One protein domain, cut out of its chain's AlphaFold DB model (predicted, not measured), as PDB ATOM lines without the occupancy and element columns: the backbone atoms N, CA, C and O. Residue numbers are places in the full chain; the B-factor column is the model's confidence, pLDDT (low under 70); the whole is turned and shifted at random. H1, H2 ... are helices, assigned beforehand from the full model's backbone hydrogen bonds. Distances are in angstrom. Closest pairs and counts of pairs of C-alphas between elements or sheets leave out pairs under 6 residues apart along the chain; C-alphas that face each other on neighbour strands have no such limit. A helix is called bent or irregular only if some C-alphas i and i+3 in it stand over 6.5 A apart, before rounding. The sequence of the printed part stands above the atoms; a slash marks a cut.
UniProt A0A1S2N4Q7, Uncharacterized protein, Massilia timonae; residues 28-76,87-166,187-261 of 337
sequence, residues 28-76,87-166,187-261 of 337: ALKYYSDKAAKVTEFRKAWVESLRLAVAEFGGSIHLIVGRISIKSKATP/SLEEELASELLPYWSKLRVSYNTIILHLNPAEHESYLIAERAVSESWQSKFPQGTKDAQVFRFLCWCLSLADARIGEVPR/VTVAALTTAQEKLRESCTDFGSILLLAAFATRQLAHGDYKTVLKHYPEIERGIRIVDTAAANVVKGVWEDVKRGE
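Overview. This is residues 28 to 76, 87 to 166 and 187 to 261 of the 337 residues of an uncharacterized protein of Massilia timonae (UniProt A0A1S2N4Q7). An elongated bundle of helices, most of them at shallow tilts to their neighbours, has H6 in its middle: H8, the arm H2b and the hairpin of H3 and H4 pack on H6, and the long H1 packs on H8 and H2b, running opposite ways to both. H5 covers H3 on the side away from H6, H7 is a short piece beside H1, and H1 makes the longest axis. The printed part has 204 residues, with eight named helices in order H1 to H8 and no named strand, and the class is all helix. The whole is compact, with a radius of gyration of the C-alphas of 19.3 A, and the spans are 70 by 40 by 34 A.

Along the chain. H1, residues 28 to 73, is 67.3 A long, from C-alpha 28 at (-3.641, -6.031, -11.016) to C-alpha 73 at (59.242, -8.857, -34.908). H8, residues 232 to 259, is 40.5 A long and ends at C-alpha 259 at (9.995, -18.173, -21.553). H2, residues 88 to 114, was assigned as one helix by its hydrogen bonds but is bent: C-alphas 95 and 98 are 7.1 A apart, and its arms H2a, residues 88 to 95, and H2b, residues 98 to 114, stand at a steep tilt of 53 degrees. H3 is residues 120 to 134, H4 residues 139 to 161 with 33.5 A, H5 residues 187 to 202, H6 residues 206 to 221 and H7 residues 225 to 230.

Arrangement. H1 touches H8 at a shallow tilt of 9 degrees, opposite ways, closest at the C-alphas of Gly 58 and Ile 239, 5.6 A. With residues 46 to 64 alone it touches H2b, closest at C-alphas 53 and 106, 4.8 A; the shallow tilt of 34 degrees is only just short of steep. H2a touches no helix. H7 touches H1, about perpendicular at 84 degrees, closest at C-alphas 69 and 229, 6.6 A. The hub H6 touches five helices, among them H8, closest at C-alphas 217 and 238, 5.1 A, and H4, closest at C-alphas 150 and 216, 5.2 A. H3 and H4 form a hairpin, closest at C-alphas 129 and 146, 6.6 A. H5 touches H3, closest at C-alphas 121 and 199, 5.6 A, and is apart from H1. Every O i to N i+4 pair is within hydrogen-bond range in H1, H2a, H2b, H3, H5, H6, H7 and H8; in H4 it is 17 of 19.

Size, cuts and confidence. The C-alphas farthest apart, those of Ala 28 and Pro 76, are 74.3 A apart. Residues 77 to 86 and 167 to 186 are not printed, with C-alpha gaps of 15.2 A and 39.6 A. The links printed whole are tight. The mean pLDDT of the printed part is 78.3; 38 residues are under 70, among them 132 to 144 and 161 to 166.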
ATOM      1  N   ALA A  28      -4.594  -5.034 -11.502       71.81
ATOM      2  CA  ALA A  28      -3.641  -6.031 -11.016       71.81
ATOM      3  C   ALA A  28      -2.892  -6.711 -12.176       71.81
ATOM      4  O   ALA A  28      -1.668  -6.825 -12.137       71.81
ATOM      5  N   LEU A  29      -3.598  -7.104 -13.242       74.94
ATOM      6  CA  LEU A  29      -2.983  -7.698 -14.434       74.94
ATOM      7  C   LEU A  29      -2.010  -6.746 -15.117       74.94
ATOM      8  O   LEU A  29      -0.902  -7.151 -15.468       74.94
ATOM      9  N   LYS A  30      -2.394  -5.473 -15.245       78.25
ATOM     10  CA  LYS A  30      -1.512  -4.430 -15.761       78.25
ATOM     11  C   LYS A  30      -0.267  -4.287 -14.889       78.25
ATOM     12  O   LYS A  30       0.835  -4.292 -15.420       78.25
ATOM     13  N   TYR A  31      -0.420  -4.252 -13.567       77.38
ATOM     14  CA  TYR A  31       0.711  -4.166 -12.644       77.38
ATOM     15  C   TYR A  31       1.691  -5.343 -12.792       77.38
ATOM     16  O   TYR A  31       2.904  -5.135 -12.868       77.38
ATOM     17  N   TYR A  32       1.189  -6.580 -12.883       74.25
ATOM     18  CA  TYR A  32       2.043  -7.753 -13.098       74.25
ATOM     19  C   TYR A  32       2.715  -7.749 -14.474       74.25
ATOM     20  O   TYR A  32       3.899  -8.077 -14.565       74.25
ATOM     21  N   SER A  33       1.995  -7.342 -15.522       76.25
ATOM     22  CA  SER A  33       2.552  -7.190 -16.869       76.25
ATOM     23  C   SER A  33       3.652  -6.130 -16.901       76.25
ATOM     24  O   SER A  33       4.722  -6.380 -17.447       76.25
ATOM     25  N   ASP A  34       3.429  -4.974 -16.276       76.44
ATOM     26  CA  ASP A  34       4.400  -3.879 -16.226       76.44
ATOM     27  C   ASP A  34       5.652  -4.289 -15.440       76.44
ATOM     28  O   ASP A  34       6.777  -3.969 -15.833       76.44
ATOM     29  N   LYS A  35       5.486  -5.049 -14.350       79.31
ATOM     30  CA  LYS A  35       6.612  -5.609 -13.593       79.31
ATOM     31  C   LYS A  35       7.416  -6.600 -14.438       79.31
ATOM     32  O   LYS A  35       8.636  -6.469 -14.512       79.31
ATOM     33  N   ALA A  36       6.743  -7.542 -15.096       74.50
ATOM     34  CA  ALA A  36       7.395  -8.518 -15.962       74.50
ATOM     35  C   ALA A  36       8.132  -7.825 -17.122       74.50
ATOM     36  O   ALA A  36       9.290  -8.142 -17.391       74.50
ATOM     37  N   ALA A  37       7.513  -6.819 -17.749       78.56
ATOM     38  CA  ALA A  37       8.128  -6.026 -18.810       78.56
ATOM     39  C   ALA A  37       9.435  -5.371 -18.340       78.56
ATOM     40  O   ALA A  37      10.474  -5.564 -18.975       78.56
ATOM     41  N   LYS A  38       9.427  -4.704 -17.179       83.62
ATOM     42  CA  LYS A  38      10.627  -4.073 -16.604       83.62
ATOM     43  C   LYS A  38      11.747  -5.069 -16.320       83.62
ATOM     44  O   LYS A  38      12.907  -4.785 -16.610       83.62
ATOM     45  N   VAL A  39      11.434  -6.252 -15.787       80.88
ATOM     46  CA  VAL A  39      12.475  -7.259 -15.530       80.88
ATOM     47  C   VAL A  39      13.028  -7.830 -16.835       80.88
ATOM     48  O   VAL A  39      14.236  -8.052 -16.940       80.88
ATOM     49  N   THR A  40      12.193  -8.028 -17.860       82.50
ATOM     50  CA  THR A  40      12.711  -8.438 -19.174       82.50
ATOM     51  C   THR A  40      13.623  -7.380 -19.791       82.50
ATOM     52  O   THR A  40      14.636  -7.739 -20.387       82.50
ATOM     53  N   GLU A  41      13.313  -6.093 -19.626       84.00
ATOM     54  CA  GLU A  41      14.162  -4.989 -20.079       84.00
ATOM     55  C   GLU A  41      15.500  -4.975 -19.333       84.00
ATOM     56  O   GLU A  41      16.552  -4.944 -19.970       84.00
ATOM     57  N   PHE A  42      15.475  -5.133 -18.007       87.88
ATOM     58  CA  PHE A  42      16.687  -5.264 -17.201       87.88
ATOM     59  C   PHE A  42      17.555  -6.450 -17.646       87.88
ATOM     60  O   PHE A  42      18.760  -6.296 -17.828       87.88
ATOM     61  N   ARG A  43      16.965  -7.629 -17.890       85.12
ATOM     62  CA  ARG A  43      17.710  -8.810 -18.367       85.12
ATOM     63  C   ARG A  43      18.299  -8.605 -19.760       85.12
ATOM     64  O   ARG A  43      19.409  -9.060 -20.017       85.12
ATOM     65  N   LYS A  44      17.584  -7.922 -20.659       87.25
ATOM     66  CA  LYS A  44      18.108  -7.554 -21.986       87.25
ATOM     67  C   LYS A  44      19.300  -6.608 -21.858       87.25
ATOM     68  O   LYS A  44      20.318  -6.852 -22.497       87.25
ATOM     69  N   ALA A  45      19.186  -5.586 -21.009       89.75
ATOM     70  CA  ALA A  45      20.274  -4.654 -20.733       89.75
ATOM     71  C   ALA A  45      21.491  -5.374 -20.134       89.75
ATOM     72  O   ALA A  45      22.597  -5.186 -20.626       89.75
ATOM     73  N   TRP A  46      21.273  -6.264 -19.160       92.38
ATOM     74  CA  TRP A  46      22.318  -7.091 -18.548       92.38
ATOM     75  C   TRP A  46      23.024  -8.002 -19.564       92.38
ATOM     76  O   TRP A  46      24.246  -8.133 -19.548       92.38
ATOM     77  N   VAL A  47      22.270  -8.625 -20.480       90.19
ATOM     78  CA  VAL A  47      22.846  -9.455 -21.552       90.19
ATOM     79  C   VAL A  47      23.732  -8.615 -22.467       90.19
ATOM     80  O   VAL A  47      24.818  -9.058 -22.842       90.19
ATOM     81  N   GLU A  48      23.273  -7.424 -22.842       91.88
ATOM     82  CA  GLU A  48      24.012  -6.556 -23.752       91.88
ATOM     83  C   GLU A  48      25.281  -6.003 -23.099       91.88
ATOM     84  O   GLU A  48      26.358  -6.070 -23.693       91.88
ATOM     85  N   SER A  49      25.199  -5.557 -21.846       93.75
ATOM     86  CA  SER A  49      26.368  -5.090 -21.101       93.75
ATOM     87  C   SER A  49      27.390  -6.204 -20.866       93.75
ATOM     88  O   SER A  49      28.588  -5.961 -21.016       93.75
ATOM     89  N   LEU A  50      26.954  -7.440 -20.587       92.94
ATOM     90  CA  LEU A  50      27.862  -8.584 -20.467       92.94
ATOM     91  C   LEU A  50      28.545  -8.911 -21.804       92.94
ATOM     92  O   LEU A  50      29.751  -9.153 -21.832       92.94
ATOM     93  N   ARG A  51      27.802  -8.903 -22.919       92.94
ATOM     94  CA  ARG A  51      28.369  -9.129 -24.260       92.94
ATOM     95  C   ARG A  51      29.420  -8.088 -24.615       92.94
ATOM     96  O   ARG A  51      30.491  -8.458 -25.094       92.94
ATOM     97  N   LEU A  52      29.126  -6.814 -24.362       94.25
ATOM     98  CA  LEU A  52      30.061  -5.716 -24.590       94.25
ATOM     99  C   LEU A  52      31.316  -5.879 -23.731       94.25
ATOM    100  O   LEU A  52      32.421  -5.823 -24.262       94.25
ATOM    101  N   ALA A  53      31.164  -6.183 -22.440       93.69
ATOM    102  CA  ALA A  53      32.299  -6.399 -21.546       93.69
ATOM    103  C   ALA A  53      33.188  -7.568 -22.004       93.69
ATOM    104  O   ALA A  53      34.413  -7.455 -21.997       93.69
ATOM    105  N   VAL A  54      32.597  -8.677 -22.455       93.25
ATOM    106  CA  VAL A  54      33.350  -9.829 -22.977       93.25
ATOM    107  C   VAL A  54      34.070  -9.489 -24.284       93.25
ATOM    108  O   VAL A  54      35.256  -9.797 -24.424       93.25
ATOM    109  N   ALA A  55      33.406  -8.789 -25.205       93.06
ATOM    110  CA  ALA A  55      34.017  -8.346 -26.456       93.06
ATOM    111  C   ALA A  55      35.183  -7.371 -26.212       93.06
ATOM    112  O   ALA A  55      36.249  -7.503 -26.817       93.06
ATOM    113  N   GLU A  56      35.022  -6.423 -25.287       93.69
ATOM    114  CA  GLU A  56      36.080  -5.495 -24.886       93.69
ATOM    115  C   GLU A  56      37.235  -6.200 -24.171       93.69
ATOM    116  O   GLU A  56      38.397  -5.835 -24.374       93.69
ATOM    117  N   PHE A  57      36.944  -7.216 -23.354       94.19
ATOM    118  CA  PHE A  57      37.949  -8.056 -22.710       94.19
ATOM    119  C   PHE A  57      38.796  -8.789 -23.756       94.19
ATOM    120  O   PHE A  57      40.010  -8.586 -23.807       94.19
ATOM    121  N   GLY A  58      38.168  -9.561 -24.646       91.31
ATOM    122  CA  GLY A  58      38.868 -10.289 -25.708       91.31
ATOM    123  C   GLY A  58      39.636  -9.360 -26.653       91.31
ATOM    124  O   GLY A  58      40.816  -9.585 -26.934       91.31
ATOM    125  N   GLY A  59      39.007  -8.261 -27.082       90.62
ATOM    126  CA  GLY A  59      39.622  -7.261 -27.954       90.62
ATOM    127  C   GLY A  59      40.848  -6.592 -27.329       90.62
ATOM    128  O   GLY A  59      41.880  -6.453 -27.988       90.62
ATOM    129  N   SER A  60      40.783  -6.240 -26.042       91.19
ATOM    130  CA  SER A  60      41.918  -5.635 -25.332       91.19
ATOM    131  C   SER A  60      43.101  -6.599 -25.231       91.19
ATOM    132  O   SER A  60      44.235  -6.188 -25.474       91.19
ATOM    133  N   ILE A  61      42.859  -7.887 -24.954       89.88
ATOM    134  CA  ILE A  61      43.931  -8.897 -24.916       89.88
ATOM    135  C   ILE A  61      44.555  -9.085 -26.300       89.88
ATOM    136  O   ILE A  61      45.781  -9.091 -26.417       89.88
ATOM    137  N   HIS A  62      43.747  -9.180 -27.358       89.75
ATOM    138  CA  HIS A  62      44.267  -9.289 -28.722       89.75
ATOM    139  C   HIS A  62      45.134  -8.092 -29.117       89.75
ATOM    140  O   HIS A  62      46.176  -8.276 -29.744       89.75
ATOM    141  N   LEU A  63      44.746  -6.876 -28.725       90.06
ATOM    142  CA  LEU A  63      45.539  -5.676 -28.983       90.06
ATOM    143  C   LEU A  63      46.849  -5.687 -28.197       90.06
ATOM    144  O   LEU A  63      47.894  -5.401 -28.779       90.06
ATOM    145  N   ILE A  64      46.815  -6.070 -26.918       87.81
ATOM    146  CA  ILE A  64      48.018  -6.189 -26.089       87.81
ATOM    147  C   ILE A  64      48.990  -7.185 -26.725       87.81
ATOM    148  O   ILE A  64      50.124  -6.823 -27.045       87.81
ATOM    149  N   VAL A  65      48.550  -8.420 -26.986       85.75
ATOM    150  CA  VAL A  65      49.462  -9.443 -27.511       85.75
ATOM    151  C   VAL A  65      49.870  -9.165 -28.959       85.75
ATOM    152  O   VAL A  65      51.027  -9.367 -29.324       85.75
ATOM    153  N   GLY A  66      48.961  -8.638 -29.780       84.81
ATOM    154  CA  GLY A  66      49.252  -8.245 -31.155       84.81
ATOM    155  C   GLY A  66      50.329  -7.163 -31.230       84.81
ATOM    156  O   GLY A  66      51.283  -7.298 -31.995       84.81
ATOM    157  N   ARG A  67      50.241  -6.128 -30.386       84.31
ATOM    158  CA  ARG A  67      51.248  -5.055 -30.311       84.31
ATOM    159  C   ARG A  67      52.600  -5.572 -29.835       84.31
ATOM    160  O   ARG A  67      53.612  -5.254 -30.461       84.31
ATOM    161  N   ILE A  68      52.613  -6.426 -28.808       82.81
ATOM    162  CA  ILE A  68      53.837  -7.088 -28.338       82.81
ATOM    163  C   ILE A  68      54.457  -7.925 -29.475       82.81
ATOM    164  O   ILE A  68      55.660  -7.844 -29.721       82.81
ATOM    165  N   SER A  69      53.646  -8.672 -30.235       81.75
ATOM    166  CA  SER A  69      54.124  -9.485 -31.363       81.75
ATOM    167  C   SER A  69      54.719  -8.639 -32.483       81.75
ATOM    168  O   SER A  69      55.808  -8.951 -32.967       81.75
ATOM    169  N   ILE A  70      54.062  -7.540 -32.854       82.62
ATOM    170  CA  ILE A  70      54.541  -6.635 -33.904       82.62
ATOM    171  C   ILE A  70      55.882  -6.012 -33.509       82.62
ATOM    172  O   ILE A  70      56.828  -6.100 -34.285       82.62
ATOM    173  N   LYS A  71      56.005  -5.447 -32.302       76.38
ATOM    174  CA  LYS A  71      57.252  -4.792 -31.863       76.38
ATOM    175  C   LYS A  71      58.389  -5.805 -31.667       76.38
ATOM    176  O   LYS A  71      59.525  -5.518 -32.037       76.38
ATOM    177  N   SER A  72      58.081  -7.026 -31.212       73.19
ATOM    178  CA  SER A  72      59.084  -8.099 -31.113       73.19
ATOM    179  C   SER A  72      59.648  -8.532 -32.473       73.19
ATOM    180  O   SER A  72      60.837  -8.809 -32.578       73.19
ATOM    181  N   LYS A  73      58.821  -8.544 -33.530       74.88
ATOM    182  CA  LYS A  73      59.242  -8.857 -34.908       74.88
ATOM    183  C   LYS A  73      59.883  -7.672 -35.626       74.88
ATOM    184  O   LYS A  73      60.707  -7.874 -36.509       74.88
ATOM    185  N   ALA A  74      59.492  -6.451 -35.268       68.81
ATOM    186  CA  ALA A  74      59.982  -5.218 -35.875       68.81
ATOM    187  C   ALA A  74      61.363  -4.786 -35.366       68.81
ATOM    188  O   ALA A  74      61.874  -3.792 -35.861       68.81
ATOM    189  N   THR A  75      61.960  -5.498 -34.402       59.56
ATOM    190  CA  THR A  75      63.327  -5.230 -33.933       59.56
ATOM    191  C   THR A  75      64.315  -5.989 -34.831       59.56
ATOM    192  O   THR A  75      64.429  -7.209 -34.690       59.56
ATOM    193  N   PRO A  76      65.027  -5.339 -35.775       51.84
ATOM    194  CA  PRO A  76      66.116  -5.978 -36.498       51.84
ATOM    195  C   PRO A  76      67.323  -6.116 -35.553       51.84
ATOM    196  O   PRO A  76      67.400  -5.441 -34.527       51.84
ATOM    197  N   SER A  87      63.825   3.154 -23.196       65.38
ATOM    198  CA  SER A  87      63.980   1.743 -23.546       65.38
ATOM    199  C   SER A  87      62.746   1.306 -24.349       65.38
ATOM    200  O   SER A  87      61.631   1.750 -24.075       65.38
ATOM    201  N   LEU A  88      62.925   0.483 -25.385       65.00
ATOM    202  CA  LEU A  88      61.817  -0.006 -26.224       65.00
ATOM    203  C   LEU A  88      60.664  -0.576 -25.369       65.00
ATOM    204  O   LEU A  88      59.495  -0.501 -25.740       65.00
ATOM    205  N   GLU A  89      61.012  -1.115 -24.201       67.38
ATOM    206  CA  GLU A  89      60.098  -1.613 -23.180       67.38
ATOM    207  C   GLU A  89      59.307  -0.498 -22.477       67.38
ATOM    208  O   GLU A  89      58.112  -0.673 -22.263       67.38
ATOM    209  N   GLU A  90      59.906   0.657 -22.171       74.19
ATOM    210  CA  GLU A  90      59.196   1.828 -21.632       74.19
ATOM    211  C   GLU A  90      58.233   2.448 -22.652       74.19
ATOM    212  O   GLU A  90      57.113   2.823 -22.297       74.19
ATOM    213  N   GLU A  91      58.639   2.542 -23.922       76.31
ATOM    214  CA  GLU A  91      57.760   3.025 -24.994       76.31
ATOM    215  C   GLU A  91      56.565   2.078 -25.160       76.31
ATOM    216  O   GLU A  91      55.412   2.513 -25.106       76.31
ATOM    217  N   LEU A  92      56.828   0.770 -25.239       78.38
ATOM    218  CA  LEU A  92      55.795  -0.256 -25.330       78.38
ATOM    219  C   LEU A  92      54.882  -0.268 -24.095       78.38
ATOM    220  O   LEU A  92      53.665  -0.382 -24.235       78.38
ATOM    221  N   ALA A  93      55.430  -0.106 -22.890       76.69
ATOM    222  CA  ALA A  93      54.642  -0.026 -21.665       76.69
ATOM    223  C   ALA A  93      53.696   1.184 -21.681       76.69
ATOM    224  O   ALA A  93      52.528   1.054 -21.301       76.69
ATOM    225  N   SER A  94      54.165   2.336 -22.174       82.88
ATOM    226  CA  SER A  94      53.341   3.542 -22.308       82.88
ATOM    227  C   SER A  94      52.234   3.391 -23.362       82.88
ATOM    228  O   SER A  94      51.093   3.777 -23.106       82.88
ATOM    229  N   GLU A  95      52.525   2.745 -24.498       84.25
ATOM    230  CA  GLU A  95      51.541   2.438 -25.546       84.25
ATOM    231  C   GLU A  95      50.487   1.417 -25.080       84.25
ATOM    232  O   GLU A  95      49.325   1.481 -25.489       84.25
ATOM    233  N   LEU A  96      50.878   0.460 -24.229       86.06
ATOM    234  CA  LEU A  96      50.006  -0.611 -23.745       86.06
ATOM    235  C   LEU A  96      49.084  -0.180 -22.596       86.06
ATOM    236  O   LEU A  96      48.032  -0.788 -22.384       86.06
ATOM    237  N   LEU A  97      49.456   0.863 -21.857       86.75
ATOM    238  CA  LEU A  97      48.740   1.363 -20.682       86.75
ATOM    239  C   LEU A  97      47.224   1.593 -20.890       86.75
ATOM    240  O   LEU A  97      46.449   1.124 -20.048       86.75
ATOM    241  N   PRO A  98      46.752   2.226 -21.987       89.19
ATOM    242  CA  PRO A  98      45.315   2.381 -22.237       89.19
ATOM    243  C   PRO A  98      44.594   1.054 -22.514       89.19
ATOM    244  O   PRO A  98      43.410   0.920 -22.211       89.19
ATOM    245  N   TYR A  99      45.273   0.047 -23.065       89.25
ATOM    246  CA  TYR A  99      44.665  -1.270 -23.280       89.25
ATOM    247  C   TYR A  99      44.594  -2.063 -21.973       89.25
ATOM    248  O   TYR A  99      43.611  -2.756 -21.726       89.25
ATOM    249  N   TRP A 100      45.577  -1.895 -21.085       87.44
ATOM    250  CA  TRP A 100      45.547  -2.465 -19.736       87.44
ATOM    251  C   TRP A 100      44.476  -1.850 -18.837       87.44
ATOM    252  O   TRP A 100      43.937  -2.540 -17.968       87.44
ATOM    253  N   SER A 101      44.172  -0.557 -18.985       89.94
ATOM    254  CA  SER A 101      43.054   0.051 -18.257       89.94
ATOM    255  C   SER A 101      41.719  -0.492 -18.767       89.94
ATOM    256  O   SER A 101      40.930  -0.976 -17.957       89.94
ATOM    257  N   LYS A 102      41.512  -0.537 -20.091       91.56
ATOM    258  CA  LYS A 102      40.319  -1.141 -20.710       91.56
ATOM    259  C   LYS A 102      40.125  -2.599 -20.312       91.56
ATOM    260  O   LYS A 102      39.033  -2.963 -19.894       91.56
ATOM    261  N   LEU A 103      41.189  -3.402 -20.341       91.88
ATOM    262  CA  LEU A 103      41.145  -4.802 -19.920       91.88
ATOM    263  C   LEU A 103      40.691  -4.963 -18.463       91.88
ATOM    264  O   LEU A 103      39.922  -5.863 -18.142       91.88
ATOM    265  N   ARG A 104      41.178  -4.102 -17.560       90.31
ATOM    266  CA  ARG A 104      40.783  -4.140 -16.145       90.31
ATOM    267  C   ARG A 104      39.323  -3.754 -15.959       90.31
ATOM    268  O   ARG A 104      38.630  -4.401 -15.182       90.31
ATOM    269  N   VAL A 105      38.862  -2.727 -16.669       92.88
ATOM    270  CA  VAL A 105      37.465  -2.276 -16.611       92.88
ATOM    271  C   VAL A 105      36.528  -3.364 -17.129       92.88
ATOM    272  O   VAL A 105      35.577  -3.720 -16.435       92.88
ATOM    273  N   SER A 106      36.818  -3.950 -18.291       92.44
ATOM    274  CA  SER A 106      35.990  -5.010 -18.870       92.44
ATOM    275  C   SER A 106      35.985  -6.270 -18.004       92.44
ATOM    276  O   SER A 106      34.922  -6.815 -17.716       92.44
ATOM    277  N   TYR A 107      37.141  -6.674 -17.474       92.12
ATOM    278  CA  TYR A 107      37.239  -7.792 -16.537       92.12
ATOM    279  C   TYR A 107      36.432  -7.567 -15.249       92.12
ATOM    280  O   TYR A 107      35.662  -8.436 -14.840       92.12
ATOM    281  N   ASN A 108      36.565  -6.396 -14.621       91.38
ATOM    282  CA  ASN A 108      35.800  -6.065 -13.418       91.38
ATOM    283  C   ASN A 108      34.298  -6.005 -13.712       91.38
ATOM    284  O   ASN A 108      33.489  -6.405 -12.880       91.38
ATOM    285  N   THR A 109      33.923  -5.559 -14.909       91.38
ATOM    286  CA  THR A 109      32.529  -5.564 -15.353       91.38
ATOM    287  C   THR A 109      32.001  -6.996 -15.443       91.38
ATOM    288  O   THR A 109      30.944  -7.268 -14.883       91.38
ATOM    289  N   ILE A 110      32.748  -7.934 -16.040       91.75
ATOM    290  CA  ILE A 110      32.376  -9.363 -16.082       91.75
ATOM    291  C   ILE A 110      32.202  -9.927 -14.664       91.75
ATOM    292  O   ILE A 110      31.209 -10.597 -14.388       91.75
ATOM    293  N   ILE A 111      33.130  -9.611 -13.755       89.88
ATOM    294  CA  ILE A 111      33.047 -10.006 -12.343       89.88
ATOM    295  C   ILE A 111      31.752  -9.508 -11.700       89.88
ATOM    296  O   ILE A 111      31.049 -10.285 -11.064       89.88
ATOM    297  N   LEU A 112      31.419  -8.229 -11.872       89.94
ATOM    298  CA  LEU A 112      30.228  -7.638 -11.262       89.94
ATOM    299  C   LEU A 112      28.927  -8.215 -11.829       89.94
ATOM    300  O   LEU A 112      27.937  -8.284 -11.110       89.94
ATOM    301  N   HIS A 113      28.922  -8.648 -13.093       86.94
ATOM    302  CA  HIS A 113      27.748  -9.277 -13.702       86.94
ATOM    303  C   HIS A 113      27.475 -10.678 -13.158       86.94
ATOM    304  O   HIS A 113      26.311 -11.065 -13.091       86.94
ATOM    305  N   LEU A 114      28.530 -11.427 -12.825       85.00
ATOM    306  CA  LEU A 114      28.427 -12.819 -12.385       85.00
ATOM    307  C   LEU A 114      28.509 -13.003 -10.871       85.00
ATOM    308  O   LEU A 114      28.116 -14.051 -10.395       85.00
ATOM    309  N   ASN A 115      28.987 -12.007 -10.121       86.38
ATOM    310  CA  ASN A 115      29.169 -12.069  -8.671       86.38
ATOM    311  C   ASN A 115      30.024 -13.277  -8.206       86.38
ATOM    312  O   ASN A 115      29.518 -14.381  -8.013       86.38
ATOM    313  N   PRO A 116      31.325 -13.093  -7.918       77.81
ATOM    314  CA  PRO A 116      32.220 -14.184  -7.519       77.81
ATOM    315  C   PRO A 116      31.754 -15.024  -6.326       77.81
ATOM    316  O   PRO A 116      32.141 -16.185  -6.221       77.81
ATOM    317  N   ALA A 117      30.938 -14.457  -5.432       77.50
ATOM    318  CA  ALA A 117      30.411 -15.164  -4.267       77.50
ATOM    319  C   ALA A 117      29.498 -16.347  -4.642       77.50
ATOM    320  O   ALA A 117      29.365 -17.284  -3.862       77.50
ATOM    321  N   GLU A 118      28.902 -16.319  -5.835       75.25
ATOM    322  CA  GLU A 118      28.028 -17.377  -6.354       75.25
ATOM    323  C   GLU A 118      28.821 -18.485  -7.071       75.25
ATOM    324  O   GLU A 118      28.277 -19.541  -7.391       75.25
ATOM    325  N   HIS A 119      30.129 -18.285  -7.281       80.69
ATOM    326  CA  HIS A 119      30.969 -19.138  -8.119       80.69
ATOM    327  C   HIS A 119      32.152 -19.734  -7.346       80.69
ATOM    328  O   HIS A 119      33.289 -19.262  -7.415       80.69
ATOM    329  N   GLU A 120      31.898 -20.849  -6.658       76.81
ATOM    330  CA  GLU A 120      32.891 -21.561  -5.841       76.81
ATOM    331  C   GLU A 120      34.164 -21.926  -6.628       76.81
ATOM    332  O   GLU A 120      35.280 -21.750  -6.135       76.81
ATOM    333  N   SER A 121      34.023 -22.366  -7.883       76.81
ATOM    334  CA  SER A 121      35.174 -22.746  -8.710       76.81
ATOM    335  C   SER A 121      36.113 -21.564  -8.980       76.81
ATOM    336  O   SER A 121      37.331 -21.729  -8.985       76.81
ATOM    337  N   TYR A 122      35.583 -20.352  -9.155       81.69
ATOM    338  CA  TYR A 122      36.421 -19.159  -9.301       81.69
ATOM    339  C   TYR A 122      37.192 -18.867  -8.004       81.69
ATOM    340  O   TYR A 122      38.408 -18.678  -8.043       81.69
ATOM    341  N   LEU A 123      36.514 -18.919  -6.852       82.50
ATOM    342  CA  LEU A 123      37.119 -18.644  -5.543       82.50
ATOM    343  C   LEU A 123      38.231 -19.638  -5.189       82.50
ATOM    344  O   LEU A 123      39.268 -19.246  -4.651       82.50
ATOM    345  N   ILE A 124      38.040 -20.923  -5.510       81.44
ATOM    346  CA  ILE A 124      39.065 -21.957  -5.315       81.44
ATOM    347  C   ILE A 124      40.309 -21.628  -6.147       81.44
ATOM    348  O   ILE A 124      41.425 -21.692  -5.630       81.44
ATOM    349  N   ALA A 125      40.131 -21.257  -7.418       76.81
ATOM    350  CA  ALA A 125      41.245 -20.929  -8.304       76.81
ATOM    351  C   ALA A 125      41.985 -19.659  -7.864       76.81
ATOM    352  O   ALA A 125      43.216 -19.645  -7.833       76.81
ATOM    353  N   GLU A 126      41.253 -18.611  -7.488       82.31
ATOM    354  CA  GLU A 126      41.828 -17.357  -6.999       82.31
ATOM    355  C   GLU A 126      42.648 -17.579  -5.722       82.31
ATOM    356  O   GLU A 126      43.800 -17.140  -5.635       82.31
ATOM    357  N   ARG A 127      42.094 -18.324  -4.756       81.81
ATOM    358  CA  ARG A 127      42.785 -18.651  -3.505       81.81
ATOM    359  C   ARG A 127      44.054 -19.459  -3.759       81.81
ATOM    360  O   ARG A 127      45.104 -19.102  -3.234       81.81
ATOM    361  N   ALA A 128      43.980 -20.479  -4.613       77.38
ATOM    362  CA  ALA A 128      45.124 -21.326  -4.941       77.38
ATOM    363  C   ALA A 128      46.273 -20.536  -5.591       77.38
ATOM    364  O   ALA A 128      47.445 -20.745  -5.275       77.38
ATOM    365  N   VAL A 129      45.945 -19.585  -6.472       74.69
ATOM    366  CA  VAL A 129      46.944 -18.690  -7.069       74.69
ATOM    367  C   VAL A 129      47.517 -17.743  -6.015       74.69
ATOM    368  O   VAL A 129      48.736 -17.618  -5.926       74.69
ATOM    369  N   SER A 130      46.684 -17.122  -5.176       78.06
ATOM    370  CA  SER A 130      47.128 -16.213  -4.107       78.06
ATOM    371  C   SER A 130      48.081 -16.886  -3.108       78.06
ATOM    372  O   SER A 130      49.163 -16.367  -2.828       78.06
ATOM    373  N   GLU A 131      47.738 -18.088  -2.641       73.25
ATOM    374  CA  GLU A 131      48.582 -18.897  -1.752       73.25
ATOM    375  C   GLU A 131      49.923 -19.254  -2.412       73.25
ATOM    376  O   GLU A 131      50.978 -19.200  -1.774       73.25
ATOM    377  N   SER A 132      49.910 -19.538  -3.720       68.69
ATOM    378  CA  SER A 132      51.134 -19.760  -4.490       68.69
ATOM    379  C   SER A 132      52.040 -18.522  -4.501       68.69
ATOM    380  O   SER A 132      53.252 -18.652  -4.314       68.69
ATOM    381  N   TRP A 133      51.493 -17.315  -4.656       64.94
ATOM    382  CA  TRP A 133      52.289 -16.076  -4.663       64.94
ATOM    383  C   TRP A 133      52.942 -15.764  -3.308       64.94
ATOM    384  O   TRP A 133      54.068 -15.257  -3.278       64.94
ATOM    385  N   GLN A 134      52.288 -16.120  -2.197       64.62
ATOM    386  CA  GLN A 134      52.762 -15.853  -0.828       64.62
ATOM    387  C   GLN A 134      53.905 -16.777  -0.357       64.62
ATOM    388  O   GLN A 134      54.553 -16.512   0.655       64.62
ATOM    389  N   SER A 135      54.192 -17.855  -1.082       62.59
ATOM    390  CA  SER A 135      55.187 -18.865  -0.693       62.59
ATOM    391  C   SER A 135      56.652 -18.443  -0.958       62.59
ATOM    392  O   SER A 135      56.941 -17.633  -1.837       62.59
ATOM    393  N   LYS A 136      57.632 -18.989  -0.218       54.66
ATOM    394  CA  LYS A 136      59.075 -18.638  -0.312       54.66
ATOM    395  C   LYS A 136      59.839 -19.385  -1.429       54.66
ATOM    396  O   LYS A 136      60.864 -20.004  -1.165       54.66
ATOM    397  N   PHE A 137      59.371 -19.360  -2.676       51.88
ATOM    398  CA  PHE A 137      60.158 -19.904  -3.805       51.88
ATOM    399  C   PHE A 137      61.083 -18.857  -4.445       51.88
ATOM    400  O   PHE A 137      60.784 -17.659  -4.388       51.88
ATOM    401  N   PRO A 138      62.150 -19.293  -5.142       56.88
ATOM    402  CA  PRO A 138      62.823 -18.463  -6.135       56.88
ATOM    403  C   PRO A 138      61.846 -18.072  -7.260       56.88
ATOM    404  O   PRO A 138      61.065 -18.893  -7.739       56.88
ATOM    405  N   GLN A 139      61.883 -16.807  -7.680       57.62
ATOM    406  CA  GLN A 139      60.869 -16.179  -8.544       57.62
ATOM    407  C   GLN A 139      60.590 -16.967  -9.841       57.62
ATOM    408  O   GLN A 139      59.437 -17.171 -10.204       57.62
ATOM    409  N   GLY A 140      61.630 -17.524 -10.471       56.88
ATOM    410  CA  GLY A 140      61.504 -18.239 -11.746       56.88
ATOM    411  C   GLY A 140      60.749 -19.578 -11.699       56.88
ATOM    412  O   GLY A 140      60.251 -20.019 -12.735       56.88
ATOM    413  N   THR A 141      60.634 -20.244 -10.541       59.00
ATOM    414  CA  THR A 141      59.855 -21.496 -10.427       59.00
ATOM    415  C   THR A 141      58.389 -21.249 -10.072       59.00
ATOM    416  O   THR A 141      57.537 -22.037 -10.491       59.00
ATOM    417  N   LYS A 142      58.074 -20.137  -9.387       63.38
ATOM    418  CA  LYS A 142      56.695 -19.710  -9.081       63.38
ATOM    419  C   LYS A 142      55.884 -19.510 -10.349       63.38
ATOM    420  O   LYS A 142      54.827 -20.118 -10.519       63.38
ATOM    421  N   ASP A 143      56.436 -18.716 -11.261       64.31
ATOM    422  CA  ASP A 143      55.746 -18.305 -12.479       64.31
ATOM    423  C   ASP A 143      55.429 -19.520 -13.356       64.31
ATOM    424  O   ASP A 143      54.330 -19.641 -13.888       64.31
ATOM    425  N   ALA A 144      56.343 -20.493 -13.426       67.75
ATOM    426  CA  ALA A 144      56.154 -21.712 -14.206       67.75
ATOM    427  C   ALA A 144      55.068 -22.650 -13.639       67.75
ATOM    428  O   ALA A 144      54.358 -23.296 -14.416       67.75
ATOM    429  N   GLN A 145      54.939 -22.767 -12.313       70.06
ATOM    430  CA  GLN A 145      53.924 -23.623 -11.682       70.06
ATOM    431  C   GLN A 145      52.530 -22.989 -11.742       70.06
ATOM    432  O   GLN A 145      51.580 -23.658 -12.160       70.06
ATOM    433  N   VAL A 146      52.419 -21.696 -11.415       71.81
ATOM    434  CA  VAL A 146      51.168 -20.931 -11.552       71.81
ATOM    435  C   VAL A 146      50.704 -20.961 -13.003       71.81
ATOM    436  O   VAL A 146      49.554 -21.290 -13.275       71.81
ATOM    437  N   PHE A 147      51.612 -20.737 -13.953       71.56
ATOM    438  CA  PHE A 147      51.310 -20.827 -15.377       71.56
ATOM    439  C   PHE A 147      50.710 -22.186 -15.769       71.56
ATOM    440  O   PHE A 147      49.670 -22.247 -16.426       71.56
ATOM    441  N   ARG A 148      51.323 -23.299 -15.338       74.31
ATOM    442  CA  ARG A 148      50.800 -24.649 -15.622       74.31
ATOM    443  C   ARG A 148      49.406 -24.855 -15.045       74.31
ATOM    444  O   ARG A 148      48.569 -25.465 -15.710       74.31
ATOM    445  N   PHE A 149      49.161 -24.350 -13.839       75.94
ATOM    446  CA  PHE A 149      47.843 -24.391 -13.221       75.94
ATOM    447  C   PHE A 149      46.817 -23.592 -14.036       75.94
ATOM    448  O   PHE A 149      45.763 -24.126 -14.364       75.94
ATOM    449  N   LEU A 150      47.151 -22.377 -14.478       76.94
ATOM    450  CA  LEU A 150      46.270 -21.552 -15.314       76.94
ATOM    451  C   LEU A 150      45.957 -22.212 -16.666       76.94
ATOM    452  O   LEU A 150      44.800 -22.257 -17.086       76.94
ATOM    453  N   CYS A 151      46.956 -22.793 -17.336       75.44
ATOM    454  CA  CYS A 151      46.734 -23.567 -18.559       75.44
ATOM    455  C   CYS A 151      45.861 -24.803 -18.314       75.44
ATOM    456  O   CYS A 151      45.056 -25.174 -19.173       75.44
ATOM    457  N   TRP A 152      46.006 -25.446 -17.154       81.12
ATOM    458  CA  TRP A 152      45.143 -26.549 -16.751       81.12
ATOM    459  C   TRP A 152      43.703 -26.078 -16.522       81.12
ATOM    460  O   TRP A 152      42.792 -26.714 -17.046       81.12
ATOM    461  N   CYS A 153      43.487 -24.936 -15.859       78.06
ATOM    462  CA  CYS A 153      42.161 -24.331 -15.693       78.06
ATOM    463  C   CYS A 153      41.492 -24.059 -17.046       78.06
ATOM    464  O   CYS A 153      40.333 -24.422 -17.238       78.06
ATOM    465  N   LEU A 154      42.230 -23.506 -18.016       76.81
ATOM    466  CA  LEU A 154      41.729 -23.333 -19.385       76.81
ATOM    467  C   LEU A 154      41.405 -24.674 -20.050       76.81
ATOM    468  O   LEU A 154      40.395 -24.801 -20.732       76.81
ATOM    469  N   SER A 155      42.234 -25.697 -19.846       76.94
ATOM    470  CA  SER A 155      41.952 -27.024 -20.394       76.94
ATOM    471  C   SER A 155      40.725 -27.682 -19.763       76.94
ATOM    472  O   SER A 155      40.025 -28.414 -20.460       76.94
ATOM    473  N   LEU A 156      40.479 -27.452 -18.473       76.94
ATOM    474  CA  LEU A 156      39.293 -27.925 -17.767       76.94
ATOM    475  C   LEU A 156      38.041 -27.212 -18.289       76.94
ATOM    476  O   LEU A 156      37.063 -27.871 -18.635       76.94
ATOM    477  N   ALA A 157      38.103 -25.884 -18.407       75.88
ATOM    478  CA  ALA A 157      37.038 -25.060 -18.967       75.88
ATOM    479  C   ALA A 157      36.670 -25.503 -20.394       75.88
ATOM    480  O   ALA A 157      35.502 -25.727 -20.696       75.88
ATOM    481  N   ASP A 158      37.670 -25.714 -21.252       75.31
ATOM    482  CA  ASP A 158      37.475 -26.178 -22.628       75.31
ATOM    483  C   ASP A 158      36.865 -27.587 -22.695       75.31
ATOM    484  O   ASP A 158      35.961 -27.842 -23.488       75.31
ATOM    485  N   ALA A 159      37.310 -28.506 -21.828       75.75
ATOM    486  CA  ALA A 159      36.749 -29.854 -21.760       75.75
ATOM    487  C   ALA A 159      35.258 -29.836 -21.387       75.75
ATOM    488  O   ALA A 159      34.473 -30.558 -21.997       75.75
ATOM    489  N   ARG A 160      34.863 -28.976 -20.440       74.06
ATOM    490  CA  ARG A 160      33.462 -28.812 -20.021       74.06
ATOM    491  C   ARG A 160      32.596 -28.135 -21.081       74.06
ATOM    492  O   ARG A 160      31.450 -28.521 -21.273       74.06
ATOM    493  N   ILE A 161      33.148 -27.182 -21.827       69.62
ATOM    494  CA  ILE A 161      32.463 -26.595 -22.989       69.62
ATOM    495  C   ILE A 161      32.277 -27.643 -24.102       69.62
ATOM    496  O   ILE A 161      31.239 -27.663 -24.767       69.62
ATOM    497  N   GLY A 162      33.265 -28.522 -24.297       57.91
ATOM    498  CA  GLY A 162      33.289 -29.558 -25.333       57.91
ATOM    499  C   GLY A 162      32.340 -30.747 -25.126       57.91
ATOM    500  O   GLY A 162      32.134 -31.508 -26.071       57.91
ATOM    501  N   GLU A 163      31.729 -30.904 -23.946       55.19
ATOM    502  CA  GLU A 163      30.636 -31.868 -23.716       55.19
ATOM    503  C   GLU A 163      29.331 -31.457 -24.443       55.19
ATOM    504  O   GLU A 163      28.426 -32.274 -24.609       55.19
ATOM    505  N   VAL A 164      29.257 -30.230 -24.979       43.41
ATOM    506  CA  VAL A 164      28.225 -29.799 -25.935       43.41
ATOM    507  C   VAL A 164      28.685 -30.146 -27.361       43.41
ATOM    508  O   VAL A 164      29.747 -29.685 -27.791       43.41
ATOM    509  N   PRO A 165      27.921 -30.929 -28.146       32.44
ATOM    510  CA  PRO A 165      28.404 -31.473 -29.409       32.44
ATOM    511  C   PRO A 165      28.638 -30.347 -30.422       32.44
ATOM    512  O   PRO A 165      27.691 -29.758 -30.944       32.44
ATOM    513  N   ARG A 166      29.905 -30.059 -30.749       38.53
ATOM    514  CA  ARG A 166      30.248 -29.286 -31.949       38.53
ATOM    515  C   ARG A 166      31.190 -30.030 -32.881       38.53
ATOM    516  O   ARG A 166      32.243 -30.559 -32.534       38.53
ATOM    517  N   VAL A 187      54.697 -28.136  -0.641       51.09
ATOM    518  CA  VAL A 187      53.605 -27.389   0.029       51.09
ATOM    519  C   VAL A 187      52.653 -26.684  -0.954       51.09
ATOM    520  O   VAL A 187      51.440 -26.801  -0.810       51.09
ATOM    521  N   THR A 188      53.153 -26.012  -1.998       54.66
ATOM    522  CA  THR A 188      52.285 -25.379  -3.018       54.66
ATOM    523  C   THR A 188      51.841 -26.343  -4.098       54.66
ATOM    524  O   THR A 188      50.745 -26.181  -4.625       54.66
ATOM    525  N   VAL A 189      52.637 -27.373  -4.405       59.75
ATOM    526  CA  VAL A 189      52.172 -28.455  -5.274       59.75
ATOM    527  C   VAL A 189      50.980 -29.135  -4.616       59.75
ATOM    528  O   VAL A 189      49.990 -29.324  -5.301       59.75
ATOM    529  N   ALA A 190      51.009 -29.390  -3.301       64.12
ATOM    530  CA  ALA A 190      49.845 -29.901  -2.580       64.12
ATOM    531  C   ALA A 190      48.643 -28.939  -2.621       64.12
ATOM    532  O   ALA A 190      47.523 -29.390  -2.842       64.12
ATOM    533  N   ALA A 191      48.846 -27.626  -2.454       65.06
ATOM    534  CA  ALA A 191      47.757 -26.646  -2.536       65.06
ATOM    535  C   ALA A 191      47.142 -26.577  -3.948       65.06
ATOM    536  O   ALA A 191      45.923 -26.660  -4.097       65.06
ATOM    537  N   LEU A 192      47.974 -26.513  -4.994       68.75
ATOM    538  CA  LEU A 192      47.537 -26.494  -6.391       68.75
ATOM    539  C   LEU A 192      46.906 -27.829  -6.809       68.75
ATOM    540  O   LEU A 192      45.903 -27.808  -7.509       68.75
ATOM    541  N   THR A 193      47.420 -28.980  -6.366       72.69
ATOM    542  CA  THR A 193      46.808 -30.289  -6.663       72.69
ATOM    543  C   THR A 193      45.495 -30.485  -5.912       72.69
ATOM    544  O   THR A 193      44.536 -30.992  -6.485       72.69
ATOM    545  N   THR A 194      45.400 -30.016  -4.666       75.31
ATOM    546  CA  THR A 194      44.139 -30.017  -3.908       75.31
ATOM    547  C   THR A 194      43.113 -29.103  -4.574       75.31
ATOM    548  O   THR A 194      41.947 -29.470  -4.709       75.31
ATOM    549  N   ALA A 195      43.538 -27.925  -5.038       71.25
ATOM    550  CA  ALA A 195      42.685 -27.018  -5.795       71.25
ATOM    551  C   ALA A 195      42.249 -27.630  -7.132       71.25
ATOM    552  O   ALA A 195      41.093 -27.474  -7.511       71.25
ATOM    553  N   GLN A 196      43.130 -28.359  -7.825       77.12
ATOM    554  CA  GLN A 196      42.785 -29.086  -9.049       77.12
ATOM    555  C   GLN A 196      41.693 -30.130  -8.805       77.12
ATOM    556  O   GLN A 196      40.735 -30.188  -9.575       77.12
ATOM    557  N   GLU A 197      41.801 -30.920  -7.737       79.19
ATOM    558  CA  GLU A 197      40.796 -31.940  -7.428       79.19
ATOM    559  C   GLU A 197      39.443 -31.295  -7.094       79.19
ATOM    560  O   GLU A 197      38.428 -31.619  -7.708       79.19
ATOM    561  N   LYS A 198      39.443 -30.259  -6.246       75.81
ATOM    562  CA  LYS A 198      38.223 -29.509  -5.902       75.81
ATOM    563  C   LYS A 198      37.591 -28.805  -7.105       75.81
ATOM    564  O   LYS A 198      36.373 -28.804  -7.257       75.81
ATOM    565  N   LEU A 199      38.400 -28.223  -7.992       75.75
ATOM    566  CA  LEU A 199      37.921 -27.595  -9.230       75.75
ATOM    567  C   LEU A 199      37.282 -28.608 -10.175       75.75
ATOM    568  O   LEU A 199      36.317 -28.284 -10.866       75.75
ATOM    569  N   ARG A 200      37.811 -29.831 -10.221       74.38
ATOM    570  CA  ARG A 200      37.270 -30.899 -11.061       74.38
ATOM    571  C   ARG A 200      35.867 -31.321 -10.620       74.38
ATOM    572  O   ARG A 200      35.041 -31.620 -11.483       74.38
ATOM    573  N   GLU A 201      35.620 -31.322  -9.314       75.19
ATOM    574  CA  GLU A 201      34.332 -31.665  -8.704       75.19
ATOM    575  C   GLU A 201      33.321 -30.506  -8.767       75.19
ATOM    576  O   GLU A 201      32.155 -30.730  -9.081       75.19
ATOM    577  N   SER A 202      33.768 -29.266  -8.535       68.94
ATOM    578  CA  SER A 202      32.900 -28.081  -8.391       68.94
ATOM    579  C   SER A 202      32.530 -27.400  -9.724       68.94
ATOM    580  O   SER A 202      31.465 -26.788  -9.833       68.94
ATOM    581  N   CYS A 203      33.368 -27.502 -10.766       67.88
ATOM    582  CA  CYS A 203      33.173 -26.770 -12.027       67.88
ATOM    583  C   CYS A 203      32.017 -27.352 -12.862       67.88
ATOM    584  O   CYS A 203      32.212 -28.228 -13.712       67.88
ATOM    585  N   THR A 204      30.810 -26.862 -12.578       67.69
ATOM    586  CA  THR A 204      29.536 -27.353 -13.124       67.69
ATOM    587  C   THR A 204      28.767 -26.290 -13.911       67.69
ATOM    588  O   THR A 204      28.074 -26.641 -14.863       67.69
ATOM    589  N   ASP A 205      28.921 -25.005 -13.574       81.62
ATOM    590  CA  ASP A 205      28.175 -23.901 -14.192       81.62
ATOM    591  C   ASP A 205      28.992 -23.084 -15.215       81.62
ATOM    592  O   ASP A 205      30.199 -22.865 -15.063       81.62
ATOM    593  N   PHE A 206      28.319 -22.579 -16.255       81.50
ATOM    594  CA  PHE A 206      28.930 -21.754 -17.300       81.50
ATOM    595  C   PHE A 206      29.408 -20.387 -16.790       81.50
ATOM    596  O   PHE A 206      30.382 -19.869 -17.338       81.50
ATOM    597  N   GLY A 207      28.792 -19.817 -15.747       82.88
ATOM    598  CA  GLY A 207      29.283 -18.595 -15.102       82.88
ATOM    599  C   GLY A 207      30.624 -18.826 -14.402       82.88
ATOM    600  O   GLY A 207      31.581 -18.078 -14.616       82.88
ATOM    601  N   SER A 208      30.750 -19.945 -13.682       83.19
ATOM    602  CA  SER A 208      32.012 -20.370 -13.059       83.19
ATOM    603  C   SER A 208      33.110 -20.600 -14.103       83.19
ATOM    604  O   SER A 208      34.250 -20.171 -13.915       83.19
ATOM    605  N   ILE A 209      32.764 -21.226 -15.236       85.12
ATOM    606  CA  ILE A 209      33.681 -21.429 -16.368       85.12
ATOM    607  C   ILE A 209      34.113 -20.085 -16.971       85.12
ATOM    608  O   ILE A 209      35.301 -19.903 -17.247       85.12
ATOM    609  N   LEU A 210      33.184 -19.139 -17.152       88.62
ATOM    610  CA  LEU A 210      33.481 -17.811 -17.695       88.62
ATOM    611  C   LEU A 210      34.459 -17.049 -16.797       88.62
ATOM    612  O   LEU A 210      35.473 -16.551 -17.286       88.62
ATOM    613  N   LEU A 211      34.195 -17.001 -15.489       87.31
ATOM    614  CA  LEU A 211      35.067 -16.329 -14.524       87.31
ATOM    615  C   LEU A 211      36.445 -16.981 -14.446       87.31
ATOM    616  O   LEU A 211      37.457 -16.279 -14.462       87.31
ATOM    617  N   LEU A 212      36.498 -18.314 -14.411       85.75
ATOM    618  CA  LEU A 212      37.752 -19.060 -14.378       85.75
ATOM    619  C   LEU A 212      38.591 -18.796 -15.635       85.75
ATOM    620  O   LEU A 212      39.795 -18.548 -15.540       85.75
ATOM    621  N   ALA A 213      37.961 -18.811 -16.810       85.94
ATOM    622  CA  ALA A 213      38.635 -18.554 -18.074       85.94
ATOM    623  C   ALA A 213      39.094 -17.095 -18.191       85.94
ATOM    624  O   ALA A 213      40.233 -16.848 -18.591       85.94
ATOM    625  N   ALA A 214      38.261 -16.129 -17.794       88.00
ATOM    626  CA  ALA A 214      38.615 -14.713 -17.811       88.00
ATOM    627  C   ALA A 214      39.774 -14.422 -16.848       88.00
ATOM    628  O   ALA A 214      40.731 -13.738 -17.213       88.00
ATOM    629  N   PHE A 215      39.739 -15.001 -15.645       87.62
ATOM    630  CA  PHE A 215      40.828 -14.908 -14.677       87.62
ATOM    631  C   PHE A 215      42.119 -15.496 -15.237       87.62
ATOM    632  O   PHE A 215      43.132 -14.802 -15.290       87.62
ATOM    633  N   ALA A 216      42.082 -16.739 -15.721       83.75
ATOM    634  CA  ALA A 216      43.275 -17.397 -16.232       83.75
ATOM    635  C   ALA A 216      43.870 -16.658 -17.432       83.75
ATOM    636  O   ALA A 216      45.070 -16.409 -17.463       83.75
ATOM    637  N   THR A 217      43.037 -16.225 -18.379       85.00
ATOM    638  CA  THR A 217      43.491 -15.478 -19.562       85.00
ATOM    639  C   THR A 217      44.111 -14.137 -19.171       85.00
ATOM    640  O   THR A 217      45.160 -13.766 -19.696       85.00
ATOM    641  N   ARG A 218      43.517 -13.427 -18.203       87.25
ATOM    642  CA  ARG A 218      44.070 -12.175 -17.678       87.25
ATOM    643  C   ARG A 218      45.426 -12.393 -17.005       87.25
ATOM    644  O   ARG A 218      46.353 -11.632 -17.266       87.25
ATOM    645  N   GLN A 219      45.551 -13.412 -16.157       82.81
ATOM    646  CA  GLN A 219      46.808 -13.701 -15.461       82.81
ATOM    647  C   GLN A 219      47.906 -14.156 -16.428       82.81
ATOM    648  O   GLN A 219      49.054 -13.770 -16.265       82.81
ATOM    649  N   LEU A 220      47.560 -14.902 -17.481       79.38
ATOM    650  CA  LEU A 220      48.508 -15.281 -18.536       79.38
ATOM    651  C   LEU A 220      48.990 -14.082 -19.363       79.38
ATOM    652  O   LEU A 220      50.121 -14.086 -19.844       79.38
ATOM    653  N   ALA A 221      48.144 -13.064 -19.532       78.56
ATOM    654  CA  ALA A 221      48.533 -11.819 -20.180       78.56
ATOM    655  C   ALA A 221      49.425 -10.951 -19.270       78.56
ATOM    656  O   ALA A 221      50.294 -10.237 -19.772       78.56
ATOM    657  N   HIS A 222      49.228 -11.002 -17.947       72.94
ATOM    658  CA  HIS A 222      50.068 -10.313 -16.968       72.94
ATOM    659  C   HIS A 222      51.392 -11.068 -16.759       72.94
ATOM    660  O   HIS A 222      51.496 -11.964 -15.929       72.94
ATOM    661  N   GLY A 223      52.433 -10.683 -17.494       68.12
ATOM    662  CA  GLY A 223      53.776 -11.224 -17.302       68.12
ATOM    663  C   GLY A 223      54.809 -10.587 -18.221       68.12
ATOM    664  O   GLY A 223      54.510  -9.649 -18.961       68.12
ATOM    665  N   ASP A 224      56.025 -11.128 -18.185       70.31
ATOM    666  CA  ASP A 224      57.101 -10.737 -19.096       70.31
ATOM    667  C   ASP A 224      56.664 -10.878 -20.559       70.31
ATOM    668  O   ASP A 224      56.138 -11.918 -20.967       70.31
ATOM    669  N   TYR A 225      56.959  -9.871 -21.385       75.12
ATOM    670  CA  TYR A 225      56.561  -9.852 -22.798       75.12
ATOM    671  C   TYR A 225      57.048 -11.085 -23.575       75.12
ATOM    672  O   TYR A 225      56.344 -11.603 -24.443       75.12
ATOM    673  N   LYS A 226      58.228 -11.609 -23.221       71.25
ATOM    674  CA  LYS A 226      58.788 -12.845 -23.794       71.25
ATOM    675  C   LYS A 226      57.940 -14.075 -23.455       71.25
ATOM    676  O   LYS A 226      57.740 -14.941 -24.308       71.25
ATOM    677  N   THR A 227      57.426 -14.140 -22.232       72.56
ATOM    678  CA  THR A 227      56.563 -15.225 -21.747       72.56
ATOM    679  C   THR A 227      55.185 -15.145 -22.399       72.56
ATOM    680  O   THR A 227      54.696 -16.152 -22.909       72.56
ATOM    681  N   VAL A 228      54.610 -13.943 -22.492       77.00
ATOM    682  CA  VAL A 228      53.327 -13.695 -23.174       77.00
ATOM    683  C   VAL A 228      53.386 -14.127 -24.643       77.00
ATOM    684  O   VAL A 228      52.481 -14.804 -25.123       77.00
ATOM    685  N   LEU A 229      54.473 -13.810 -25.356       77.81
ATOM    686  CA  LEU A 229      54.650 -14.208 -26.759       77.81
ATOM    687  C   LEU A 229      54.759 -15.716 -26.947       77.81
ATOM    688  O   LEU A 229      54.161 -16.271 -27.869       77.81
ATOM    689  N   LYS A 230      55.518 -16.383 -26.074       78.44
ATOM    690  CA  LYS A 230      55.673 -17.839 -26.110       78.44
ATOM    691  C   LYS A 230      54.340 -18.558 -25.909       78.44
ATOM    692  O   LYS A 230      54.153 -19.641 -26.457       78.44
ATOM    693  N   HIS A 231      53.438 -17.943 -25.148       77.38
ATOM    694  CA  HIS A 231      52.165 -18.521 -24.732       77.38
ATOM    695  C   HIS A 231      50.944 -17.863 -25.380       77.38
ATOM    696  O   HIS A 231      49.818 -17.971 -24.893       77.38
ATOM    697  N   TYR A 232      51.157 -17.190 -26.513       80.44
ATOM    698  CA  TYR A 232      50.074 -16.616 -27.298       80.44
ATOM    699  C   TYR A 232      48.975 -17.632 -27.670       80.44
ATOM    700  O   TYR A 232      47.803 -17.286 -27.513       80.44
ATOM    701  N   PRO A 233      49.284 -18.881 -28.088       80.25
ATOM    702  CA  PRO A 233      48.248 -19.864 -28.412       80.25
ATOM    703  C   PRO A 233      47.333 -20.195 -27.225       80.25
ATOM    704  O   PRO A 233      46.131 -20.406 -27.400       80.25
ATOM    705  N   GLU A 234      47.883 -20.241 -26.012       80.50
ATOM    706  CA  GLU A 234      47.137 -20.487 -24.782       80.50
ATOM    707  C   GLU A 234      46.256 -19.294 -24.403       80.50
ATOM    708  O   GLU A 234      45.110 -19.494 -24.001       80.50
ATOM    709  N   ILE A 235      46.745 -18.066 -24.594       82.62
ATOM    710  CA  ILE A 235      45.956 -16.843 -24.395       82.62
ATOM    711  C   ILE A 235      44.801 -16.784 -25.404       82.62
ATOM    712  O   ILE A 235      43.658 -16.555 -25.021       82.62
ATOM    713  N   GLU A 236      45.062 -17.070 -26.682       83.50
ATOM    714  CA  GLU A 236      44.035 -17.114 -27.730       83.50
ATOM    715  C   GLU A 236      42.982 -18.199 -27.448       83.50
ATOM    716  O   GLU A 236      41.784 -18.008 -27.668       83.50
ATOM    717  N   ARG A 237      43.411 -19.350 -26.915       79.94
ATOM    718  CA  ARG A 237      42.488 -20.379 -26.423       79.94
ATOM    719  C   ARG A 237      41.636 -19.846 -25.274       79.94
ATOM    720  O   ARG A 237      40.430 -20.060 -25.296       79.94
ATOM    721  N   GLY A 238      42.240 -19.145 -24.317       80.81
ATOM    722  CA  GLY A 238      41.535 -18.510 -23.208       80.81
ATOM    723  C   GLY A 238      40.433 -17.557 -23.668       80.81
ATOM    724  O   GLY A 238      39.293 -17.698 -23.235       80.81
ATOM    725  N   ILE A 239      40.727 -16.682 -24.634       87.62
ATOM    726  CA  ILE A 239      39.739 -15.763 -25.225       87.62
ATOM    727  C   ILE A 239      38.569 -16.537 -25.848       87.62
ATOM    728  O   ILE A 239      37.415 -16.263 -25.533       87.62
ATOM    729  N   ARG A 240      38.841 -17.573 -26.653       86.88
ATOM    730  CA  ARG A 240      37.775 -18.402 -27.255       86.88
ATOM    731  C   ARG A 240      36.894 -19.101 -26.221       86.88
ATOM    732  O   ARG A 240      35.689 -19.250 -26.436       86.88
ATOM    733  N   ILE A 241      37.493 -19.568 -25.126       84.06
ATOM    734  CA  ILE A 241      36.769 -20.193 -24.015       84.06
ATOM    735  C   ILE A 241      35.870 -19.155 -23.345       84.06
ATOM    736  O   ILE A 241      34.698 -19.445 -23.127       84.06
ATOM    737  N   VAL A 242      36.386 -17.951 -23.075       88.75
ATOM    738  CA  VAL A 242      35.616 -16.828 -22.520       88.75
ATOM    739  C   VAL A 242      34.432 -16.488 -23.428       88.75
ATOM    740  O   VAL A 242      33.300 -16.474 -22.953       88.75
ATOM    741  N   ASP A 243      34.648 -16.326 -24.734       87.50
ATOM    742  CA  ASP A 243      33.574 -16.032 -25.693       87.50
ATOM    743  C   ASP A 243      32.505 -17.129 -25.713       87.50
ATOM    744  O   ASP A 243      31.300 -16.859 -25.726       87.50
ATOM    745  N   THR A 244      32.931 -18.393 -25.693       85.31
ATOM    746  CA  THR A 244      32.005 -19.528 -25.752       85.31
ATOM    747  C   THR A 244      31.227 -19.692 -24.447       85.31
ATOM    748  O   THR A 244      30.017 -19.927 -24.481       85.31
ATOM    749  N   ALA A 245      31.889 -19.537 -23.299       86.19
ATOM    750  CA  ALA A 245      31.250 -19.578 -21.990       86.19
ATOM    751  C   ALA A 245      30.252 -18.423 -21.837       86.19
ATOM    752  O   ALA A 245      29.101 -18.659 -21.476       86.19
ATOM    753  N   ALA A 246      30.640 -17.205 -22.225       88.38
ATOM    754  CA  ALA A 246      29.757 -16.045 -22.235       88.38
ATOM    755  C   ALA A 246      28.536 -16.261 -23.134       88.38
ATOM    756  O   ALA A 246      27.412 -15.980 -22.724       88.38
ATOM    757  N   ALA A 247      28.723 -16.818 -24.336       86.19
ATOM    758  CA  ALA A 247      27.617 -17.132 -25.232       86.19
ATOM    759  C   ALA A 247      26.628 -18.130 -24.609       86.19
ATOM    760  O   ALA A 247      25.419 -17.969 -24.783       86.19
ATOM    761  N   ASN A 248      27.114 -19.128 -23.867       86.25
ATOM    762  CA  ASN A 248      26.260 -20.101 -23.182       86.25
ATOM    763  C   ASN A 248      25.508 -19.477 -21.997       86.25
ATOM    764  O   ASN A 248      24.300 -19.687 -21.889       86.25
ATOM    765  N   VAL A 249      26.177 -18.660 -21.172       86.38
ATOM    766  CA  VAL A 249      25.537 -17.900 -20.079       86.38
ATOM    767  C   VAL A 249      24.433 -17.003 -20.633       86.38
ATOM    768  O   VAL A 249      23.280 -17.066 -20.209       86.38
ATOM    769  N   VAL A 250      24.766 -16.208 -21.650       88.00
ATOM    770  CA  VAL A 250      23.818 -15.305 -22.302       88.00
ATOM    771  C   VAL A 250      22.661 -16.074 -22.928       88.00
ATOM    772  O   VAL A 250      21.521 -15.625 -22.844       88.00
ATOM    773  N   LYS A 251      22.923 -17.222 -23.559       86.94
ATOM    774  CA  LYS A 251      21.868 -18.052 -24.140       86.94
ATOM    775  C   LYS A 251      20.901 -18.549 -23.066       86.94
ATOM    776  O   LYS A 251      19.700 -18.468 -23.302       86.94
ATOM    777  N   GLY A 252      21.400 -18.995 -21.911       82.12
ATOM    778  CA  GLY A 252      20.562 -19.397 -20.778       82.12
ATOM    779  C   GLY A 252      19.630 -18.267 -20.341       82.12
ATOM    780  O   GLY A 252      18.410 -18.410 -20.389       82.12
ATOM    781  N   VAL A 253      20.194 -17.090 -20.062       83.44
ATOM    782  CA  VAL A 253      19.407 -15.911 -19.659       83.44
ATOM    783  C   VAL A 253      18.432 -15.466 -20.755       83.44
ATOM    784  O   VAL A 253      17.305 -15.066 -20.470       83.44
ATOM    785  N   TRP A 254      18.825 -15.547 -22.026       82.62
ATOM    786  CA  TRP A 254      17.965 -15.192 -23.154       82.62
ATOM    787  C   TRP A 254      16.794 -16.162 -23.333       82.62
ATOM    788  O   TRP A 254      15.688 -15.744 -23.681       82.62
ATOM    789  N   GLU A 255      17.010 -17.454 -23.097       79.69
ATOM    790  CA  GLU A 255      15.927 -18.434 -23.071       79.69
ATOM    791  C   GLU A 255      14.950 -18.156 -21.929       79.69
ATOM    792  O   GLU A 255      13.742 -18.238 -22.154       79.69
ATOM    793  N   ASP A 256      15.432 -17.736 -20.759       76.62
ATOM    794  CA  ASP A 256      14.567 -17.322 -19.650       76.62
ATOM    795  C   ASP A 256      13.744 -16.078 -20.002       76.62
ATOM    796  O   ASP A 256      12.538 -16.034 -19.749       76.62
ATOM    797  N   VAL A 257      14.353 -15.094 -20.673       78.25
ATOM    798  CA  VAL A 257      13.637 -13.914 -21.190       78.25
ATOM    799  C   VAL A 257      12.536 -14.323 -22.173       78.25
ATOM    800  O   VAL A 257      11.435 -13.781 -22.111       78.25
ATOM    801  N   LYS A 258      12.795 -15.296 -23.058       73.06
ATOM    802  CA  LYS A 258      11.788 -15.808 -24.006       73.06
ATOM    803  C   LYS A 258      10.662 -16.579 -23.327       73.06
ATOM    804  O   LYS A 258       9.521 -16.497 -23.774       73.06
ATOM    805  N   ARG A 259      10.977 -17.364 -22.294       67.88
ATOM    806  CA  ARG A 259       9.995 -18.173 -21.553       67.88
ATOM    807  C   ARG A 259       9.070 -17.313 -20.684       67.88
ATOM    808  O   ARG A 259       8.006 -17.799 -20.299       67.88
ATOM    809  N   GLY A 260       9.445 -16.059 -20.424       65.00
ATOM    810  CA  GLY A 260       8.718 -15.139 -19.552       65.00
ATOM    811  C   GLY A 260       8.922 -15.476 -18.074       65.00
ATOM    812  O   GLY A 260       9.300 -16.593 -17.719       65.00
ATOM    813  N   GLU A 261       8.680 -14.508 -17.188       64.31
ATOM    814  CA  GLU A 261       8.885 -14.736 -15.756       64.31
ATOM    815  C   GLU A 261       7.951 -15.834 -15.219       64.31
ATOM    816  O   GLU A 261       6.759 -15.834 -15.546       64.31
TER     817      GLU A 261